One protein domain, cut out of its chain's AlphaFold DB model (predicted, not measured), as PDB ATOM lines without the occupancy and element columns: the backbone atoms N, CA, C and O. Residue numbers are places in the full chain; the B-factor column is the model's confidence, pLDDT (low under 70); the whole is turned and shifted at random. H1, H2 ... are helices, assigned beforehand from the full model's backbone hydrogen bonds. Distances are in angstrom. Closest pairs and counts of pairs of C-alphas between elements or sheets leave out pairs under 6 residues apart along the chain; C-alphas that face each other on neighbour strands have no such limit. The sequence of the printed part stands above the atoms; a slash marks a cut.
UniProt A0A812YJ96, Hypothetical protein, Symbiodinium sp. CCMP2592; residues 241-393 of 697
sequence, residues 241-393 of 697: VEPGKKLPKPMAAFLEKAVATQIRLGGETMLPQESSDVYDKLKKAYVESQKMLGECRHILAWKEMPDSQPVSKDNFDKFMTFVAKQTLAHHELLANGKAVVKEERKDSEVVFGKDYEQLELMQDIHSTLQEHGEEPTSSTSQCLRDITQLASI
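Overview. This is residues 241 to 393 of the 697 residues of the protein "Hypothetical protein" of Symbiodinium sp. CCMP2592 (UniProt A0A812YJ96). One very long helix, H3, runs nearly the whole length of a thin rod; at one end the hairpin of H1 and H2 packs on it as an up-and-down bundle of three, each helix running against the one before it. At the other end the printed part folds back to the short H4, near H3, and between these two ends residues 342 to 358 of H3 stand free. The printed part has 153 residues with four named helices, H1 to H4 in order, and no named strand: the class is all helix. It is extended, with a radius of gyration of the C-alphas of 27.8 A and spans of 92 by 25 by 21 A.

Arrangement. H3, residues 313 to 371, touches H2, residues 277 to 302, with its residues 323 to 337 alone; the closest C-alphas, of Ala 285 and His 330, are 5.6 A apart. This helical hairpin runs opposite ways at a steep tilt of 36 degrees, only just past shallow. H1, residues 249 to 269, touches H3 at residues 323 to 334 alone, the same way at a shallow tilt of 17 degrees; the closest C-alphas, of Thr 269 and Leu 334, are 6.6 A apart. H1 and H2, also a helical hairpin, touch at a shallow tilt of 26 degrees, opposite ways, closest at the C-alphas of Val 259 and Leu 293, 5.7 A. Packing is mostly aligned, but only just: 2 of these 3 pairs are at a shallow tilt. H4, residues 378 to 391, is near H3, with 8 pairs of C-alphas within 10 A, and apart from H1 and H2. Each O i to N i+4 pair is within hydrogen-bond range in H1, H2 and H4, and 54 of 55 in H3.

Along the chain. H3 measures 85.5 A from C-alpha 313 at (18.577, 3.700, 8.256) to C-alpha 371 at (-0.302, 87.061, 10.437). H2 measures 37.5 A, H1 30.4 A and H4 19.9 A, ending at C-alpha 391 at (13.272, 67.392, 7.508).

Size, cuts and confidence. The C-alphas farthest apart, of Glu 242 and Gly 373, are 92.2 A apart. The printed part has no cut, and its three links between helices are short. Mean pLDDT of the printed part is 83.7; 22 residues are under 70, among them 271 to 275, 348 to 359 and 374 to 376.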
ATOM      1  N   VAL A 241      25.536   2.086  10.265       76.88
ATOM      2  CA  VAL A 241      26.869   2.683  10.176       76.88
ATOM      3  C   VAL A 241      27.548   2.450  11.523       76.88
ATOM      4  O   VAL A 241      27.119   3.000  12.534       76.88
ATOM      5  N   GLU A 242      28.580   1.603  11.563       75.69
ATOM      6  CA  GLU A 242      29.374   1.448  12.788       75.69
ATOM      7  C   GLU A 242      29.972   2.803  13.207       75.69
ATOM      8  O   GLU A 242      30.451   3.545  12.333       75.69
ATOM      9  N   PRO A 243      30.004   3.115  14.518       73.19
ATOM     10  CA  PRO A 243      30.611   4.338  15.030       73.19
ATOM     11  C   PRO A 243      32.006   4.574  14.436       73.19
ATOM     12  O   PRO A 243      32.854   3.682  14.386       73.19
ATOM     13  N   GLY A 244      32.238   5.780  13.915       71.56
ATOM     14  CA  GLY A 244      33.504   6.170  13.288       71.56
ATOM     15  C   GLY A 244      33.643   5.860  11.787       71.56
ATOM     16  O   GLY A 244      34.448   6.527  11.115       71.56
ATOM     17  N   LYS A 245      32.837   4.963  11.194       82.88
ATOM     18  CA  LYS A 245      32.844   4.738   9.733       82.88
ATOM     19  C   LYS A 245      32.270   5.946   8.979       82.88
ATOM     20  O   LYS A 245      31.575   6.794   9.530       82.88
ATOM     21  N   LYS A 246      32.658   6.123   7.710       85.81
ATOM     22  CA  LYS A 246      32.158   7.245   6.893       85.81
ATOM     23  C   LYS A 246      30.666   7.042   6.614       85.81
ATOM     24  O   LYS A 246      30.282   5.952   6.204       85.81
ATOM     25  N   LEU A 247      29.869   8.100   6.781       89.25
ATOM     26  CA  LEU A 247      28.481   8.133   6.317       89.25
ATOM     27  C   LEU A 247      28.419   7.765   4.824       89.25
ATOM     28  O   LEU A 247      29.259   8.248   4.050       89.25
ATOM     29  N   PRO A 248      27.433   6.957   4.397       90.12
ATOM     30  CA  PRO A 248      27.150   6.753   2.986       90.12
ATOM     31  C   PRO A 248      27.018   8.096   2.259       90.12
ATOM     32  O   PRO A 248      26.357   9.019   2.742       90.12
ATOM     33  N   LYS A 249      27.646   8.212   1.081       88.81
ATOM     34  CA  LYS A 249      27.649   9.458   0.288       88.81
ATOM     35  C   LYS A 249      26.245  10.061   0.088       88.81
ATOM     36  O   LYS A 249      26.138  11.279   0.214       88.81
ATOM     37  N   PRO A 250      25.180   9.273  -0.180       88.06
ATOM     38  CA  PRO A 250      23.832   9.821  -0.316       88.06
ATOM     39  C   PRO A 250      23.317  10.497   0.964       88.06
ATOM     40  O   PRO A 250      22.776  11.596   0.888       88.06
ATOM     41  N   MET A 251      23.548   9.896   2.138       92.00
ATOM     42  CA  MET A 251      23.124  10.459   3.430       92.00
ATOM     43  C   MET A 251      23.870  11.759   3.742       92.00
ATOM     44  O   MET A 251      23.256  12.742   4.150       92.00
ATOM     45  N   ALA A 252      25.185  11.788   3.495       92.81
ATOM     46  CA  ALA A 252      25.996  12.989   3.676       92.81
ATOM     47  C   ALA A 252      25.519  14.138   2.770       92.81
ATOM     48  O   ALA A 252      25.278  15.241   3.257       92.81
ATOM     49  N   ALA A 253      25.290  13.870   1.479       90.31
ATOM     50  CA  ALA A 253      24.775  14.868   0.539       90.31
ATOM     51  C   ALA A 253      23.380  15.385   0.940       90.31
ATOM     52  O   ALA A 253      23.070  16.569   0.782       90.31
ATOM     53  N   PHE A 254      22.531  14.512   1.490       91.50
ATOM     54  CA  PHE A 254      21.202  14.891   1.959       91.50
ATOM     55  C   PHE A 254      21.261  15.792   3.204       91.50
ATOM     56  O   PHE A 254      20.594  16.829   3.245       91.50
ATOM     57  N   LEU A 255      22.126  15.469   4.173       95.50
ATOM     58  CA  LEU A 255      22.400  16.321   5.337       95.50
ATOM     59  C   LEU A 255      22.974  17.682   4.930       95.50
ATOM     60  O   LEU A 255      22.550  18.706   5.457       95.50
ATOM     61  N   GLU A 256      23.902  17.725   3.973       94.25
ATOM     62  CA  GLU A 256      24.454  18.979   3.449       94.25
ATOM     63  C   GLU A 256      23.365  19.865   2.827       94.25
ATOM     64  O   GLU A 256      23.326  21.076   3.070       94.25
ATOM     65  N   LYS A 257      22.424  19.265   2.089       94.00
ATOM     66  CA  LYS A 257      21.269  19.977   1.529       94.00
ATOM     67  C   LYS A 257      20.328  20.495   2.622       94.00
ATOM     68  O   LYS A 257      19.855  21.633   2.526       94.00
ATOM     69  N   ALA A 258      20.086  19.709   3.671       93.44
ATOM     70  CA  ALA A 258      19.309  20.142   4.832       93.44
ATOM     71  C   ALA A 258      19.991  21.319   5.552       93.44
ATOM     72  O   ALA A 258      19.360  22.349   5.785       93.44
ATOM     73  N   VAL A 259      21.305  21.232   5.790       95.44
ATOM     74  CA  VAL A 259      22.131  22.307   6.369       95.44
ATOM     75  C   VAL A 259      22.033  23.590   5.542       95.44
ATOM     76  O   VAL A 259      21.774  24.658   6.097       95.44
ATOM     77  N   ALA A 260      22.203  23.507   4.219       91.81
ATOM     78  CA  ALA A 260      22.094  24.664   3.332       91.81
ATOM     79  C   ALA A 260      20.693  25.300   3.387       91.81
ATOM     80  O   ALA A 260      20.562  26.526   3.420       91.81
ATOM     81  N   THR A 261      19.651  24.470   3.462       93.50
ATOM     82  CA  THR A 261      18.256  24.923   3.550       93.50
ATOM     83  C   THR A 261      17.979  25.639   4.872       93.50
ATOM     84  O   THR A 261      17.418  26.734   4.852       93.50
ATOM     85  N   GLN A 262      18.437  25.094   6.005       94.75
ATOM     86  CA  GLN A 262      18.283  25.730   7.319       94.75
ATOM     87  C   GLN A 262      19.055  27.052   7.418       94.75
ATOM     88  O   GLN A 262      18.546  28.024   7.967       94.75
ATOM     89  N   ILE A 263      20.259  27.133   6.835       90.12
ATOM     90  CA  ILE A 263      21.019  28.394   6.762       90.12
ATOM     91  C   ILE A 263      20.240  29.451   5.974       90.12
ATOM     92  O   ILE A 263      20.156  30.598   6.416       90.12
ATOM     93  N   ARG A 264      19.663  29.075   4.824       91.31
ATOM     94  CA  ARG A 264      18.866  29.991   4.001       91.31
ATOM     95  C   ARG A 264      17.631  30.481   4.754       91.31
ATOM     96  O   ARG A 264      17.426  31.688   4.825       91.31
ATOM     97  N   LEU A 265      16.848  29.567   5.334       90.50
ATOM     98  CA  LEU A 265      15.652  29.922   6.104       90.50
ATOM     99  C   LEU A 265      16.009  30.827   7.282       90.50
ATOM    100  O   LEU A 265      15.456  31.913   7.386       90.50
ATOM    101  N   GLY A 266      17.006  30.454   8.089       89.19
ATOM    102  CA  GLY A 266      17.431  31.269   9.224       89.19
ATOM    103  C   GLY A 266      17.905  32.677   8.837       89.19
ATOM    104  O   GLY A 266      17.701  33.621   9.596       89.19
ATOM    105  N   GLY A 267      18.501  32.840   7.652       85.69
ATOM    106  CA  GLY A 267      18.854  34.156   7.115       85.69
ATOM    107  C   GLY A 267      17.639  34.999   6.715       85.69
ATOM    108  O   GLY A 267      17.657  36.213   6.904       85.69
ATOM    109  N   GLU A 268      16.583  34.374   6.191       88.56
ATOM    110  CA  GLU A 268      15.343  35.059   5.801       88.56
ATOM    111  C   GLU A 268      14.461  35.434   7.004       88.56
ATOM    112  O   GLU A 268      13.740  36.427   6.931       88.56
ATOM    113  N   THR A 269      14.525  34.680   8.107       87.06
ATOM    114  CA  THR A 269      13.717  34.916   9.320       87.06
ATOM    115  C   THR A 269      14.162  36.143  10.117       87.06
ATOM    116  O   THR A 269      13.362  36.733  10.833       87.06
ATOM    117  N   MET A 270      15.417  36.576   9.970       72.31
ATOM    118  CA  MET A 270      16.010  37.716  10.692       72.31
ATOM    119  C   MET A 270      15.609  39.094  10.127       72.31
ATOM    120  O   MET A 270      16.398  40.042  10.153       72.31
ATOM    121  N   LEU A 271      14.394  39.220   9.589       65.19
ATOM    122  CA  LEU A 271      13.857  40.506   9.154       65.19
ATOM    123  C   LEU A 271      13.270  41.270  10.356       65.19
ATOM    124  O   LEU A 271      12.562  40.679  11.170       65.19
ATOM    125  N   PRO A 272      13.582  42.570  10.501       52.03
ATOM    126  CA  PRO A 272      13.294  43.319  11.716       52.03
ATOM    127  C   PRO A 272      11.859  43.848  11.715       52.03
ATOM    128  O   PRO A 272      11.566  44.743  10.929       52.03
ATOM    129  N   GLN A 273      11.010  43.353  12.618       60.50
ATOM    130  CA  GLN A 273       9.861  44.085  13.166       60.50
ATOM    131  C   GLN A 273       9.574  43.551  14.577       60.50
ATOM    132  O   GLN A 273       9.094  42.435  14.757       60.50
ATOM    133  N   GLU A 274       9.947  44.338  15.583       57.28
ATOM    134  CA  GLU A 274       9.824  43.994  17.000       57.28
ATOM    135  C   GLU A 274       8.441  44.415  17.517       57.28
ATOM    136  O   GLU A 274       8.341  45.493  18.088       57.28
ATOM    137  N   SER A 275       7.384  43.617  17.292       63.28
ATOM    138  CA  SER A 275       6.136  43.699  18.100       63.28
ATOM    139  C   SER A 275       4.978  42.760  17.711       63.28
ATOM    140  O   SER A 275       3.945  42.820  18.372       63.28
ATOM    141  N   SER A 276       5.069  41.902  16.687       80.62
ATOM    142  CA  SER A 276       3.908  41.087  16.271       80.62
ATOM    143  C   SER A 276       3.943  39.644  16.792       80.62
ATOM    144  O   SER A 276       5.001  39.019  16.865       80.62
ATOM    145  N   ASP A 277       2.771  39.049  17.043       89.19
ATOM    146  CA  ASP A 277       2.616  37.605  17.320       89.19
ATOM    147  C   ASP A 277       3.307  36.727  16.262       89.19
ATOM    148  O   ASP A 277       3.773  35.613  16.524       89.19
ATOM    149  N   VAL A 278       3.361  37.224  15.024       87.19
ATOM    150  CA  VAL A 278       4.028  36.560  13.905       87.19
ATOM    151  C   VAL A 278       5.541  36.561  14.093       87.19
ATOM    152  O   VAL A 278       6.183  35.548  13.812       87.19
ATOM    153  N   TYR A 279       6.110  37.647  14.619       86.62
ATOM    154  CA  TYR A 279       7.526  37.721  14.961       86.62
ATOM    155  C   TYR A 279       7.903  36.703  16.040       86.62
ATOM    156  O   TYR A 279       8.892  35.991  15.878       86.62
ATOM    157  N   ASP A 280       7.092  36.539  17.086       90.00
ATOM    158  CA  ASP A 280       7.357  35.533  18.121       90.00
ATOM    159  C   ASP A 280       7.310  34.101  17.573       90.00
ATOM    160  O   ASP A 280       8.153  33.264  17.917       90.00
ATOM    161  N   LYS A 281       6.372  33.816  16.661       92.88
ATOM    162  CA  LYS A 281       6.310  32.527  15.950       92.88
ATOM    163  C   LYS A 281       7.536  32.314  15.061       92.88
ATOM    164  O   LYS A 281       8.123  31.233  15.086       92.88
ATOM    165  N   LEU A 282       7.963  33.339  14.324       91.38
ATOM    166  CA  LEU A 282       9.170  33.302  13.494       91.38
ATOM    167  C   LEU A 282      10.437  33.126  14.334       91.38
ATOM    168  O   LEU A 282      11.303  32.333  13.975       91.38
ATOM    169  N   LYS A 283      10.534  33.793  15.484       91.19
ATOM    170  CA  LYS A 283      11.648  33.649  16.426       91.19
ATOM    171  C   LYS A 283      11.722  32.228  16.979       91.19
ATOM    172  O   LYS A 283      12.803  31.644  16.987       91.19
ATOM    173  N   LYS A 284      10.588  31.641  17.379       93.50
ATOM    174  CA  LYS A 284      10.521  30.229  17.794       93.50
ATOM    175  C   LYS A 284      10.957  29.290  16.663       93.50
ATOM    176  O   LYS A 284      11.806  28.431  16.885       93.50
ATOM    177  N   ALA A 285      10.460  29.503  15.442       92.62
ATOM    178  CA  ALA A 285      10.846  28.711  14.272       92.62
ATOM    179  C   ALA A 285      12.337  28.864  13.909       92.62
ATOM    180  O   ALA A 285      12.990  27.895  13.522       92.62
ATOM    181  N   TYR A 286      12.907  30.057  14.092       93.12
ATOM    182  CA  TYR A 286      14.337  30.304  13.932       93.12
ATOM    183  C   TYR A 286      15.169  29.517  14.947       93.12
ATOM    184  O   TYR A 286      16.165  28.903  14.568       93.12
ATOM    185  N   VAL A 287      14.770  29.518  16.223       92.50
ATOM    186  CA  VAL A 287      15.461  28.755  17.275       92.50
ATOM    187  C   VAL A 287      15.447  27.261  16.945       92.50
ATOM    188  O   VAL A 287      16.507  26.635  16.953       92.50
ATOM    189  N   GLU A 288      14.293  26.713  16.551       92.44
ATOM    190  CA  GLU A 288      14.195  25.303  16.148       92.44
ATOM    191  C   GLU A 288      15.042  25.011  14.895       92.44
ATOM    192  O   GLU A 288      15.748  24.007  14.822       92.44
ATOM    193  N   SER A 289      15.079  25.942  13.937       92.75
ATOM    194  CA  SER A 289      15.952  25.870  12.760       92.75
ATOM    195  C   SER A 289      17.442  25.837  13.114       92.75
ATOM    196  O   SER A 289      18.196  25.054  12.528       92.75
ATOM    197  N   GLN A 290      17.887  26.633  14.095       93.62
ATOM    198  CA  GLN A 290      19.274  26.599  14.569       93.62
ATOM    199  C   GLN A 290      19.602  25.299  15.307       93.62
ATOM    200  O   GLN A 290      20.705  24.774  15.134       93.62
ATOM    201  N   LYS A 291      18.654  24.759  16.079       94.12
ATOM    202  CA  LYS A 291      18.796  23.456  16.735       94.12
ATOM    203  C   LYS A 291      18.972  22.339  15.703       94.12
ATOM    204  O   LYS A 291      19.995  21.658  15.732       94.12
ATOM    205  N   MET A 292      18.083  22.251  14.709       95.06
ATOM    206  CA  MET A 292      18.201  21.288  13.603       95.06
ATOM    207  C   MET A 292      19.509  21.449  12.822       95.06
ATOM    208  O   MET A 292      20.152  20.470  12.453       95.06
ATOM    209  N   LEU A 293      19.952  22.689  12.585       94.50
ATOM    210  CA  LEU A 293      21.242  22.958  11.947       94.50
ATOM    211  C   LEU A 293      22.417  22.402  12.769       94.50
ATOM    212  O   LEU A 293      23.395  21.920  12.190       94.50
ATOM    213  N   GLY A 294      22.342  22.499  14.099       91.50
ATOM    214  CA  GLY A 294      23.295  21.895  15.026       91.50
ATOM    215  C   GLY A 294      23.289  20.371  14.938       91.50
ATOM    216  O   GLY A 294      24.348  19.775  14.759       91.50
ATOM    217  N   GLU A 295      22.107  19.760  14.960       95.69
ATOM    218  CA  GLU A 295      21.910  18.308  14.880       95.69
ATOM    219  C   GLU A 295      22.389  17.724  13.540       95.69
ATOM    220  O   GLU A 295      23.175  16.778  13.525       95.69
ATOM    221  N   CYS A 296      22.041  18.333  12.399       95.44
ATOM    222  CA  CYS A 296      22.541  17.886  11.094       95.44
ATOM    223  C   CYS A 296      24.073  17.968  11.005       95.44
ATOM    224  O   CYS A 296      24.719  17.090  10.431       95.44
ATOM    225  N   ARG A 297      24.679  19.021  11.574       94.62
ATOM    226  CA  ARG A 297      26.143  19.153  11.640       94.62
ATOM    227  C   ARG A 297      26.772  18.144  12.588       94.62
ATOM    228  O   ARG A 297      27.871  17.681  12.298       94.62
ATOM    229  N   HIS A 298      26.101  17.825  13.691       92.56
ATOM    230  CA  HIS A 298      26.550  16.803  14.622       92.56
ATOM    231  C   HIS A 298      26.650  15.453  13.907       92.56
ATOM    232  O   HIS A 298      27.728  14.865  13.902       92.56
ATOM    233  N   ILE A 299      25.600  15.042  13.188       93.94
ATOM    234  CA  ILE A 299      25.609  13.792  12.414       93.94
ATOM    235  C   ILE A 299      26.716  13.821  11.349       93.94
ATOM    236  O   ILE A 299      27.472  12.863  11.227       93.94
ATOM    237  N   LEU A 300      26.888  14.930  10.616       92.19
ATOM    238  CA  LEU A 300      27.967  15.060   9.622       92.19
ATOM    239  C   LEU A 300      29.376  14.931  10.228       92.19
ATOM    240  O   LEU A 300      30.259  14.346   9.600       92.19
ATOM    241  N   ALA A 301      29.604  15.501  11.415       89.50
ATOM    242  CA  ALA A 301      30.920  15.552  12.047       89.50
ATOM    243  C   ALA A 301      31.259  14.269  12.817       89.50
ATOM    244  O   ALA A 301      32.344  13.712  12.642       89.50
ATOM    245  N   TRP A 302      30.331  13.807  13.653       86.62
ATOM    246  CA  TRP A 302      30.537  12.720  14.611       86.62
ATOM    247  C   TRP A 302      30.037  11.372  14.096       86.62
ATOM    248  O   TRP A 302      30.499  10.341  14.569       86.62
ATOM    249  N   LYS A 303      29.189  11.375  13.057       86.94
ATOM    250  CA  LYS A 303      28.561  10.174  12.475       86.94
ATOM    251  C   LYS A 303      27.740   9.382  13.499       86.94
ATOM    252  O   LYS A 303      27.639   8.164  13.397       86.94
ATOM    253  N   GLU A 304      27.150  10.089  14.453       89.38
ATOM    254  CA  GLU A 304      26.259   9.569  15.491       89.38
ATOM    255  C   GLU A 304      24.970  10.397  15.494       89.38
ATOM    256  O   GLU A 304      24.973  11.558  15.060       89.38
ATOM    257  N   MET A 305      23.853   9.795  15.913       92.06
ATOM    258  CA  MET A 305      22.600  10.532  16.082       92.06
ATOM    259  C   MET A 305      22.719  11.486  17.286       92.06
ATOM    260  O   MET A 305      23.455  11.181  18.224       92.06
ATOM    261  N   PRO A 306      22.003  12.629  17.315       88.81
ATOM    262  CA  PRO A 306      22.099  13.597  18.417       88.81
ATOM    263  C   PRO A 306      21.740  13.042  19.807       88.81
ATOM    264  O   PRO A 306      22.125  13.625  20.816       88.81
ATOM    265  N   ASP A 307      20.996  11.938  19.862       91.94
ATOM    266  CA  ASP A 307      20.602  11.202  21.067       91.94
ATOM    267  C   ASP A 307      21.555  10.036  21.401       91.94
ATOM    268  O   ASP A 307      21.215   9.156  22.194       91.94
ATOM    269  N   SER A 308      22.743  10.019  20.789       89.00
ATOM    270  CA  SER A 308      23.761   8.968  20.905       89.00
ATOM    271  C   SER A 308      23.328   7.597  20.372       89.00
ATOM    272  O   SER A 308      24.016   6.600  20.604       89.00
ATOM    273  N   GLN A 309      22.207   7.503  19.647       90.19
ATOM    274  CA  GLN A 309      21.845   6.262  18.969       90.19
ATOM    275  C   GLN A 309      22.749   6.009  17.752       90.19
ATOM    276  O   GLN A 309      23.227   6.951  17.105       90.19
ATOM    277  N   PRO A 310      22.972   4.733  17.381       88.75
ATOM    278  CA  PRO A 310      23.680   4.419  16.151       88.75
ATOM    279  C   PRO A 310      22.912   4.975  14.947       88.75
ATOM    280  O   PRO A 310      21.676   4.951  14.903       88.75
ATOM    281  N   VAL A 311      23.658   5.441  13.943       90.69
ATOM    282  CA  VAL A 311      23.093   5.895  12.667       90.69
ATOM    283  C   VAL A 311      22.657   4.663  11.872       90.69
ATOM    284  O   VAL A 311      23.391   4.119  11.044       90.69
ATOM    285  N   SER A 312      21.456   4.182  12.182       90.31
ATOM    286  CA  SER A 312      20.729   3.198  11.390       90.31
ATOM    287  C   SER A 312      19.886   3.905  10.330       90.31
ATOM    288  O   SER A 312      19.561   5.088  10.468       90.31
ATOM    289  N   LYS A 313      19.500   3.177   9.276       86.06
ATOM    290  CA  LYS A 313      18.577   3.700   8.256       86.06
ATOM    291  C   LYS A 313      17.287   4.243   8.888       86.06
ATOM    292  O   LYS A 313      16.903   5.369   8.609       86.06
ATOM    293  N   ASP A 314      16.657   3.461   9.762       89.19
ATOM    294  CA  ASP A 314      15.374   3.816  10.381       89.19
ATOM    295  C   ASP A 314      15.480   5.084  11.246       89.19
ATOM    296  O   ASP A 314      14.663   5.996  11.131       89.19
ATOM    297  N   ASN A 315      16.545   5.199  12.049       91.81
ATOM    298  CA  ASN A 315      16.789   6.390  12.867       91.81
ATOM    299  C   ASN A 315      17.080   7.625  12.009       91.81
ATOM    300  O   ASN A 315      16.578   8.716  12.295       91.81
ATOM    301  N   PHE A 316      17.867   7.461  10.944       92.75
ATOM    302  CA  PHE A 316      18.180   8.546  10.024       92.75
ATOM    303  C   PHE A 316      16.947   9.026   9.258       92.75
ATOM    304  O   PHE A 316      16.707  10.230   9.189       92.75
ATOM    305  N   ASP A 317      16.142   8.106   8.724       89.38
ATOM    306  CA  ASP A 317      14.930   8.430   7.974       89.38
ATOM    307  C   ASP A 317      13.900   9.129   8.889       89.38
ATOM    308  O   ASP A 317      13.321  10.149   8.500       89.38
ATOM    309  N   LYS A 318      13.744   8.679  10.146       92.00
ATOM    310  CA  LYS A 318      12.920   9.359  11.168       92.00
ATOM    311  C   LYS A 318      13.401  10.783  11.443       92.00
ATOM    312  O   LYS A 318      12.601  11.721  11.418       92.00
ATOM    313  N   PHE A 319      14.703  10.960  11.664       95.19
ATOM    314  CA  PHE A 319      15.298  12.273  11.895       95.19
ATOM    315  C   PHE A 319      15.124  13.200  10.689       95.19
ATOM    316  O   PHE A 319      14.675  14.335  10.834       95.19
ATOM    317  N   MET A 320      15.407  12.719   9.480       95.00
ATOM    318  CA  MET A 320      15.271  13.526   8.270       95.00
ATOM    319  C   MET A 320      13.815  13.884   7.965       95.00
ATOM    320  O   MET A 320      13.550  14.995   7.503       95.00
ATOM    321  N   THR A 321      12.871  12.997   8.276       91.31
ATOM    322  CA  THR A 321      11.433  13.285   8.192       91.31
ATOM    323  C   THR A 321      11.040  14.394   9.167       91.31
ATOM    324  O   THR A 321      10.327  15.325   8.790       91.31
ATOM    325  N   PHE A 322      11.544  14.345  10.404       94.19
ATOM    326  CA  PHE A 322      11.348  15.417  11.381       94.19
ATOM    327  C   PHE A 322      11.922  16.753  10.878       94.19
ATOM    328  O   PHE A 322      11.202  17.755  10.855       94.19
ATOM    329  N   VAL A 323      13.165  16.758  10.381       93.19
ATOM    330  CA  VAL A 323      13.803  17.955   9.808       93.19
ATOM    331  C   VAL A 323      12.985  18.511   8.642       93.19
ATOM    332  O   VAL A 323      12.771  19.721   8.568       93.19
ATOM    333  N   ALA A 324      12.490  17.661   7.740       92.06
ATOM    334  CA  ALA A 324      11.674  18.083   6.604       92.06
ATOM    335  C   ALA A 324      10.356  18.741   7.049       92.06
ATOM    336  O   ALA A 324      10.042  19.837   6.580       92.06
ATOM    337  N   LYS A 325       9.633  18.134   8.004       92.69
ATOM    338  CA  LYS A 325       8.381  18.684   8.556       92.69
ATOM    339  C   LYS A 325       8.590  20.060   9.193       92.69
ATOM    340  O   LYS A 325       7.864  21.001   8.888       92.69
ATOM    341  N   GLN A 326       9.631  20.209  10.011       94.50
ATOM    342  CA  GLN A 326       9.961  21.493  10.637       94.50
ATOM    343  C   GLN A 326      10.422  22.545   9.614       94.50
ATOM    344  O   GLN A 326      10.086  23.723   9.727       94.50
ATOM    345  N   THR A 327      11.160  22.131   8.577       93.44
ATOM    346  CA  THR A 327      11.564  23.011   7.464       93.44
ATOM    347  C   THR A 327      10.347  23.576   6.735       93.44
ATOM    348  O   THR A 327      10.320  24.769   6.425       93.44
ATOM    349  N   LEU A 328       9.344  22.733   6.469       93.69
ATOM    350  CA  LEU A 328       8.105  23.133   5.809       93.69
ATOM    351  C   LEU A 328       7.316  24.125   6.672       93.69
ATOM    352  O   LEU A 328       7.021  25.223   6.203       93.69
ATOM    353  N   ALA A 329       7.092  23.797   7.948       92.88
ATOM    354  CA  ALA A 329       6.402  24.679   8.891       92.88
ATOM    355  C   ALA A 329       7.094  26.052   9.017       92.88
ATOM    356  O   ALA A 329       6.446  27.100   9.007       92.88
ATOM    357  N   HIS A 330       8.431  26.074   9.069       94.19
ATOM    358  CA  HIS A 330       9.195  27.321   9.098       94.19
ATOM    359  C   HIS A 330       9.023  28.133   7.803       94.19
ATOM    360  O   HIS A 330       8.867  29.354   7.855       94.19
ATOM    361  N   HIS A 331       9.013  27.479   6.639       94.19
ATOM    362  CA  HIS A 331       8.796  28.146   5.356       94.19
ATOM    363  C   HIS A 331       7.389  28.758   5.241       94.19
ATOM    364  O   HIS A 331       7.249  29.876   4.742       94.19
ATOM    365  N   GLU A 332       6.356  28.067   5.726       93.81
ATOM    366  CA  GLU A 332       4.978  28.576   5.777       93.81
ATOM    367  C   GLU A 332       4.849  29.790   6.699       93.81
ATOM    368  O   GLU A 332       4.299  30.816   6.296       93.81
ATOM    369  N   LEU A 333       5.440  29.729   7.898       93.44
ATOM    370  CA  LEU A 333       5.494  30.875   8.810       93.44
ATOM    371  C   LEU A 333       6.190  32.080   8.168       93.44
ATOM    372  O   LEU A 333       5.704  33.203   8.281       93.44
ATOM    373  N   LEU A 334       7.293  31.855   7.449       91.44
ATOM    374  CA  LEU A 334       8.005  32.894   6.699       91.44
ATOM    375  C   LEU A 334       7.142  33.513   5.595       91.44
ATOM    376  O   LEU A 334       7.170  34.730   5.400       91.44
ATOM    377  N   ALA A 335       6.386  32.698   4.860       91.69
ATOM    378  CA  ALA A 335       5.470  33.184   3.834       91.69
ATOM    379  C   ALA A 335       4.342  34.035   4.442       91.69
ATOM    380  O   ALA A 335       4.075  35.127   3.938       91.69
ATOM    381  N   ASN A 336       3.759  33.584   5.555       89.06
ATOM    382  CA  ASN A 336       2.725  34.314   6.287       89.06
ATOM    383  C   ASN A 336       3.263  35.632   6.857       89.06
ATOM    384  O   ASN A 336       2.650  36.678   6.667       89.06
ATOM    385  N   GLY A 337       4.457  35.620   7.458       89.06
ATOM    386  CA  GLY A 337       5.114  36.837   7.942       89.06
ATOM    387  C   GLY A 337       5.379  37.850   6.835       89.06
ATOM    388  O   GLY A 337       5.078  39.027   6.992       89.06
ATOM    389  N   LYS A 338       5.846  37.402   5.664       88.62
ATOM    390  CA  LYS A 338       6.025  38.289   4.502       88.62
ATOM    391  C   LYS A 338       4.705  38.886   4.003       88.62
ATOM    392  O   LYS A 338       4.724  39.999   3.478       88.62
ATOM    393  N   ALA A 339       3.591  38.166   4.127       88.06
ATOM    394  CA  ALA A 339       2.274  38.685   3.770       88.06
ATOM    395  C   ALA A 339       1.825  39.786   4.744       88.06
ATOM    396  O   ALA A 339       1.461  40.863   4.282       88.06
ATOM    397  N   VAL A 340       1.964  39.558   6.055       87.38
ATOM    398  CA  VAL A 340       1.621  40.541   7.100       87.38
ATOM    399  C   VAL A 340       2.449  41.818   6.961       87.38
ATOM    400  O   VAL A 340       1.883  42.898   6.856       87.38
ATOM    401  N   VAL A 341       3.774  41.707   6.806       82.12
ATOM    402  CA  VAL A 341       4.662  42.870   6.583       82.12
ATOM    403  C   VAL A 341       4.238  43.674   5.348       82.12
ATOM    404  O   VAL A 341       4.357  44.898   5.304       82.12
ATOM    405  N   LYS A 342       3.780  42.991   4.293       85.81
ATOM    406  CA  LYS A 342       3.328  43.649   3.064       85.81
ATOM    407  C   LYS A 342       2.013  44.402   3.272       85.81
ATOM    408  O   LYS A 342       1.806  45.406   2.597       85.81
ATOM    409  N   GLU A 343       1.143  43.911   4.142       85.00
ATOM    410  CA  GLU A 343      -0.126  44.547   4.493       85.00
ATOM    411  C   GLU A 343       0.105  45.748   5.416       85.00
ATOM    412  O   GLU A 343      -0.269  46.857   5.052       85.00
ATOM    413  N   GLU A 344       0.896  45.583   6.480       82.38
ATOM    414  CA  GLU A 344       1.293  46.680   7.378       82.38
ATOM    415  C   GLU A 344       2.013  47.823   6.648       82.38
ATOM    416  O   GLU A 344       1.847  48.996   6.985       82.38
ATOM    417  N   ARG A 345       2.813  47.513   5.618       79.56
ATOM    418  CA  ARG A 345       3.445  48.546   4.781       79.56
ATOM    419  C   ARG A 345       2.435  49.383   4.011       79.56
ATOM    420  O   ARG A 345       2.668  50.577   3.865       79.56
ATOM    421  N   LYS A 346       1.347  48.782   3.525       79.88
ATOM    422  CA  LYS A 346       0.291  49.540   2.844       79.88
ATOM    423  C   LYS A 346      -0.396  50.484   3.819       79.88
ATOM    424  O   LYS A 346      -0.607  51.641   3.479       79.88
ATOM    425  N   ASP A 347      -0.673  50.016   5.033       73.69
ATOM    426  CA  ASP A 347      -1.291  50.848   6.066       73.69
ATOM    427  C   ASP A 347      -0.353  51.982   6.499       73.69
ATOM    428  O   ASP A 347      -0.773  53.129   6.631       73.69
ATOM    429  N   SER A 348       0.945  51.694   6.622       69.56
ATOM    430  CA  SER A 348       1.965  52.702   6.933       69.56
ATOM    431  C   SER A 348       2.080  53.762   5.834       69.56
ATOM    432  O   SER A 348       2.159  54.945   6.145       69.56
ATOM    433  N   GLU A 349       2.061  53.375   4.552       69.44
ATOM    434  CA  GLU A 349       2.060  54.324   3.425       69.44
ATOM    435  C   GLU A 349       0.842  55.265   3.464       69.44
ATOM    436  O   GLU A 349       0.973  56.443   3.132       69.44
ATOM    437  N   VAL A 350      -0.315  54.787   3.937       68.12
ATOM    438  CA  VAL A 350      -1.510  55.622   4.150       68.12
ATOM    439  C   VAL A 350      -1.332  56.575   5.339       68.12
ATOM    440  O   VAL A 350      -1.740  57.733   5.253       68.12
ATOM    441  N   VAL A 351      -0.712  56.131   6.436       58.75
ATOM    442  CA  VAL A 351      -0.452  56.972   7.623       58.75
ATOM    443  C   VAL A 351       0.573  58.068   7.325       58.75
ATOM    444  O   VAL A 351       0.314  59.227   7.636       58.75
ATOM    445  N   PHE A 352       1.673  57.753   6.635       51.25
ATOM    446  CA  PHE A 352       2.662  58.761   6.229       51.25
ATOM    447  C   PHE A 352       2.070  59.846   5.317       51.25
ATOM    448  O   PHE A 352       2.541  60.981   5.344       51.25
ATOM    449  N   GLY A 353       1.030  59.525   4.537       57.78
ATOM    450  CA  GLY A 353       0.266  60.527   3.790       57.78
ATOM    451  C   GLY A 353      -0.446  61.533   4.704       57.78
ATOM    452  O   GLY A 353      -0.399  62.730   4.439       57.78
ATOM    453  N   LYS A 354      -1.030  61.069   5.817       57.12
ATOM    454  CA  LYS A 354      -1.719  61.924   6.804       57.12
ATOM    455  C   LYS A 354      -0.760  62.767   7.645       57.12
ATOM    456  O   LYS A 354      -1.082  63.901   7.981       57.12
ATOM    457  N   ASP A 355       0.422  62.246   7.963       51.88
ATOM    458  CA  ASP A 355       1.441  63.017   8.687       51.88
ATOM    459  C   ASP A 355       1.977  64.180   7.835       51.88
ATOM    460  O   ASP A 355       2.342  65.226   8.369       51.88
ATOM    461  N   TYR A 356       1.979  64.032   6.504       58.75
ATOM    462  CA  TYR A 356       2.325  65.116   5.584       58.75
ATOM    463  C   TYR A 356       1.283  66.243   5.623       58.75
ATOM    464  O   TYR A 356       1.654  67.411   5.715       58.75
ATOM    465  N   GLU A 357      -0.007  65.892   5.663       66.06
ATOM    466  CA  GLU A 357      -1.102  66.855   5.857       66.06
ATOM    467  C   GLU A 357      -1.003  67.560   7.222       66.06
ATOM    468  O   GLU A 357      -1.252  68.758   7.317       66.06
ATOM    469  N   GLN A 358      -0.581  66.860   8.284       63.72
ATOM    470  CA  GLN A 358      -0.330  67.491   9.588       63.72
ATOM    471  C   GLN A 358       0.859  68.457   9.565       63.72
ATOM    472  O   GLN A 358       0.838  69.468  10.265       63.72
ATOM    473  N   LEU A 359       1.897  68.168   8.780       62.97
ATOM    474  CA  LEU A 359       3.079  69.021   8.672       62.97
ATOM    475  C   LEU A 359       2.779  70.288   7.856       62.97
ATOM    476  O   LEU A 359       3.216  71.369   8.252       62.97
ATOM    477  N   GLU A 360       1.980  70.170   6.792       74.31
ATOM    478  CA  GLU A 360       1.397  71.316   6.078       74.31
ATOM    479  C   GLU A 360       0.486  72.131   7.008       74.31
ATOM    480  O   GLU A 360       0.660  73.340   7.126       74.31
ATOM    481  N   LEU A 361      -0.376  71.475   7.794       74.62
ATOM    482  CA  LEU A 361      -1.227  72.145   8.781       74.62
ATOM    483  C   LEU A 361      -0.413  72.893   9.853       74.62
ATOM    484  O   LEU A 361      -0.779  73.998  10.238       74.62
ATOM    485  N   MET A 362       0.701  72.335  10.342       66.94
ATOM    486  CA  MET A 362       1.566  73.040  11.298       66.94
ATOM    487  C   MET A 362       2.281  74.244  10.666       66.94
ATOM    488  O   MET A 362       2.487  75.246  11.354       66.94
ATOM    489  N   GLN A 363       2.650  74.169   9.384       71.75
ATOM    490  CA  GLN A 363       3.216  75.304   8.644       71.75
ATOM    491  C   GLN A 363       2.169  76.401   8.406       71.75
ATOM    492  O   GLN A 363       2.480  77.583   8.576       71.75
ATOM    493  N   ASP A 364       0.927  76.021   8.114       76.44
ATOM    494  CA  ASP A 364      -0.199  76.944   7.963       76.44
ATOM    495  C   ASP A 364      -0.578  77.602   9.293       76.44
ATOM    496  O   ASP A 364      -0.752  78.819   9.347       76.44
ATOM    497  N   ILE A 365      -0.619  76.847  10.398       70.75
ATOM    498  CA  ILE A 365      -0.832  77.403  11.745       70.75
ATOM    499  C   ILE A 365       0.284  78.393  12.091       70.75
ATOM    500  O   ILE A 365       0.007  79.466  12.618       70.75
ATOM    501  N   HIS A 366       1.544  78.075  11.778       66.94
ATOM    502  CA  HIS A 366       2.653  78.993  12.034       66.94
ATOM    503  C   HIS A 366       2.550  80.279  11.202       66.94
ATOM    504  O   HIS A 366       2.779  81.365  11.734       66.94
ATOM    505  N   SER A 367       2.164  80.163   9.929       76.44
ATOM    506  CA  SER A 367       1.932  81.313   9.046       76.44
ATOM    507  C   SER A 367       0.761  82.169   9.547       76.44
ATOM    508  O   SER A 367       0.881  83.386   9.636       76.44
ATOM    509  N   THR A 368      -0.323  81.532   9.998       74.94
ATOM    510  CA  THR A 368      -1.510  82.204  10.555       74.94
ATOM    511  C   THR A 368      -1.194  82.934  11.868       74.94
ATOM    512  O   THR A 368      -1.619  84.069  12.065       74.94
ATOM    513  N   LEU A 369      -0.403  82.325  12.762       70.25
ATOM    514  CA  LEU A 369       0.034  82.968  14.008       70.25
ATOM    515  C   LEU A 369       0.927  84.192  13.738       70.25
ATOM    516  O   LEU A 369       0.771  85.217  14.403       70.25
ATOM    517  N   GLN A 370       1.803  84.124  12.726       73.31
ATOM    518  CA  GLN A 370       2.586  85.285  12.286       73.31
ATOM    519  C   GLN A 370       1.699  86.407  11.728       73.31
ATOM    520  O   GLN A 370       1.942  87.575  12.029       73.31
ATOM    521  N   GLU A 371       0.656  86.077  10.960       82.38
ATOM    522  CA  GLU A 371      -0.302  87.061  10.437       82.38
ATOM    523  C   GLU A 371      -1.143  87.726  11.535       82.38
ATOM    524  O   GLU A 371      -1.558  88.874  11.384       82.38
ATOM    525  N   HIS A 372      -1.393  87.034  12.650       79.62
ATOM    526  CA  HIS A 372      -2.162  87.559  13.786       79.62
ATOM    527  C   HIS A 372      -1.313  88.299  14.830       79.62
ATOM    528  O   HIS A 372      -1.856  88.815  15.805       79.62
ATOM    529  N   GLY A 373       0.005  88.409  14.624       75.81
ATOM    530  CA  GLY A 373       0.901  89.132  15.532       75.81
ATOM    531  C   GLY A 373       1.095  88.456  16.894       75.81
ATOM    532  O   GLY A 373       1.636  89.078  17.808       75.81
ATOM    533  N   GLU A 374       0.676  87.197  17.043       68.50
ATOM    534  CA  GLU A 374       0.972  86.394  18.225       68.50
ATOM    535  C   GLU A 374       2.347  85.752  18.041       68.50
ATOM    536  O   GLU A 374       2.523  84.834  17.236       68.50
ATOM    537  N   GLU A 375       3.354  86.243  18.772       67.12
ATOM    538  CA  GLU A 375       4.673  85.616  18.731       67.12
ATOM    539  C   GLU A 375       4.581  84.183  19.286       67.12
ATOM    540  O   GLU A 375       4.202  83.985  20.447       67.12
ATOM    541  N   PRO A 376       4.935  83.157  18.491       67.56
ATOM    542  CA  PRO A 376       4.940  81.787  18.968       67.56
ATOM    543  C   PRO A 376       5.887  81.670  20.158       67.56
ATOM    544  O   PRO A 376       7.024  82.148  20.108       67.56
ATOM    545  N   THR A 377       5.433  80.987  21.215       75.31
ATOM    546  CA  THR A 377       6.260  80.766  22.409       75.31
ATOM    547  C   THR A 377       7.645  80.247  22.010       75.31
ATOM    548  O   THR A 377       7.787  79.500  21.031       75.31
ATOM    549  N   SER A 378       8.692  80.626  22.753       79.50
ATOM    550  CA  SER A 378      10.072  80.272  22.381       79.50
ATOM    551  C   SER A 378      10.269  78.755  22.209       79.50
ATOM    552  O   SER A 378      11.053  78.328  21.361       79.50
ATOM    553  N   SER A 379       9.490  77.949  22.940       78.94
ATOM    554  CA  SER A 379       9.440  76.487  22.839       78.94
ATOM    555  C   SER A 379       8.873  75.997  21.499       78.94
ATOM    556  O   SER A 379       9.513  75.199  20.811       78.94
ATOM    557  N   THR A 380       7.717  76.517  21.065       76.62
ATOM    558  CA  THR A 380       7.100  76.162  19.773       76.62
ATOM    559  C   THR A 380       8.011  76.536  18.606       76.62
ATOM    560  O   THR A 380       8.229  75.734  17.697       76.62
ATOM    561  N   SER A 381       8.610  77.728  18.667       79.38
ATOM    562  CA  SER A 381       9.571  78.203  17.671       79.38
ATOM    563  C   SER A 381      10.811  77.311  17.593       79.38
ATOM    564  O   SER A 381      11.301  77.017  16.502       79.38
ATOM    565  N   GLN A 382      11.319  76.834  18.733       79.25
ATOM    566  CA  GLN A 382      12.444  75.903  18.759       79.25
ATOM    567  C   GLN A 382      12.077  74.538  18.164       79.25
ATOM    568  O   GLN A 382      12.821  74.032  17.328       79.25
ATOM    569  N   CYS A 383      10.918  73.985  18.522       79.75
ATOM    570  CA  CYS A 383      10.434  72.711  17.990       79.75
ATOM    571  C   CYS A 383      10.287  72.746  16.459       79.75
ATOM    572  O   CYS A 383      10.796  71.870  15.764       79.75
ATOM    573  N   LEU A 384       9.675  73.802  15.910       78.81
ATOM    574  CA  LEU A 384       9.529  73.971  14.459       78.81
ATOM    575  C   LEU A 384      10.877  74.108  13.746       78.81
ATOM    576  O   LEU A 384      11.071  73.530  12.669       78.81
ATOM    577  N   ARG A 385      11.828  74.832  14.356       83.81
ATOM    578  CA  ARG A 385      13.210  74.881  13.866       83.81
ATOM    579  C   ARG A 385      13.812  73.483  13.843       83.81
ATOM    580  O   ARG A 385      14.319  73.093  12.798       83.81
ATOM    581  N   ASP A 386      13.708  72.714  14.919       81.94
ATOM    582  CA  ASP A 386      14.273  71.364  15.003       81.94
ATOM    583  C   ASP A 386      13.629  70.402  13.991       81.94
ATOM    584  O   ASP A 386      14.342  69.668  13.306       81.94
ATOM    585  N   ILE A 387      12.305  70.461  13.799       81.88
ATOM    586  CA  ILE A 387      11.583  69.659  12.797       81.88
ATOM    587  C   ILE A 387      12.026  70.025  11.382       81.88
ATOM    588  O   ILE A 387      12.363  69.142  10.598       81.88
ATOM    589  N   THR A 388      12.103  71.315  11.054       83.88
ATOM    590  CA  THR A 388      12.558  71.777   9.729       83.88
ATOM    591  C   THR A 388      14.008  71.371   9.486       83.88
ATOM    592  O   THR A 388      14.396  70.917   8.405       83.88
ATOM    593  N   GLN A 389      14.826  71.476  10.525       85.38
ATOM    594  CA  GLN A 389      16.202  71.031  10.508       85.38
ATOM    595  C   GLN A 389      16.324  69.522  10.265       85.38
ATOM    596  O   GLN A 389      17.145  69.124   9.435       85.38
ATOM    597  N   LEU A 390      15.506  68.692  10.911       85.06
ATOM    598  CA  LEU A 390      15.457  67.248  10.679       85.06
ATOM    599  C   LEU A 390      14.914  66.903   9.288       85.06
ATOM    600  O   LEU A 390      15.509  66.074   8.603       85.06
ATOM    601  N   ALA A 391      13.855  67.578   8.835       84.38
ATOM    602  CA  ALA A 391      13.272  67.392   7.508       84.38
ATOM    603  C   ALA A 391      14.283  67.704   6.394       84.38
ATOM    604  O   ALA A 391      14.327  67.009   5.385       84.38
ATOM    605  N   SER A 392      15.171  68.683   6.608       87.50
ATOM    606  CA  SER A 392      16.263  69.015   5.678       87.50
ATOM    607  C   SER A 392      17.424  67.999   5.659       87.50
ATOM    608  O   SER A 392      18.457  68.248   5.034       87.50
ATOM    609  N   ILE A 393      17.308  66.863   6.350       90.50
ATOM    610  CA  ILE A 393      18.255  65.744   6.278       90.50
ATOM    611  C   ILE A 393      17.701  64.681   5.317       90.50
ATOM    612  O   ILE A 393      16.512  64.390   5.288       90.50
TER     613      ILE A 393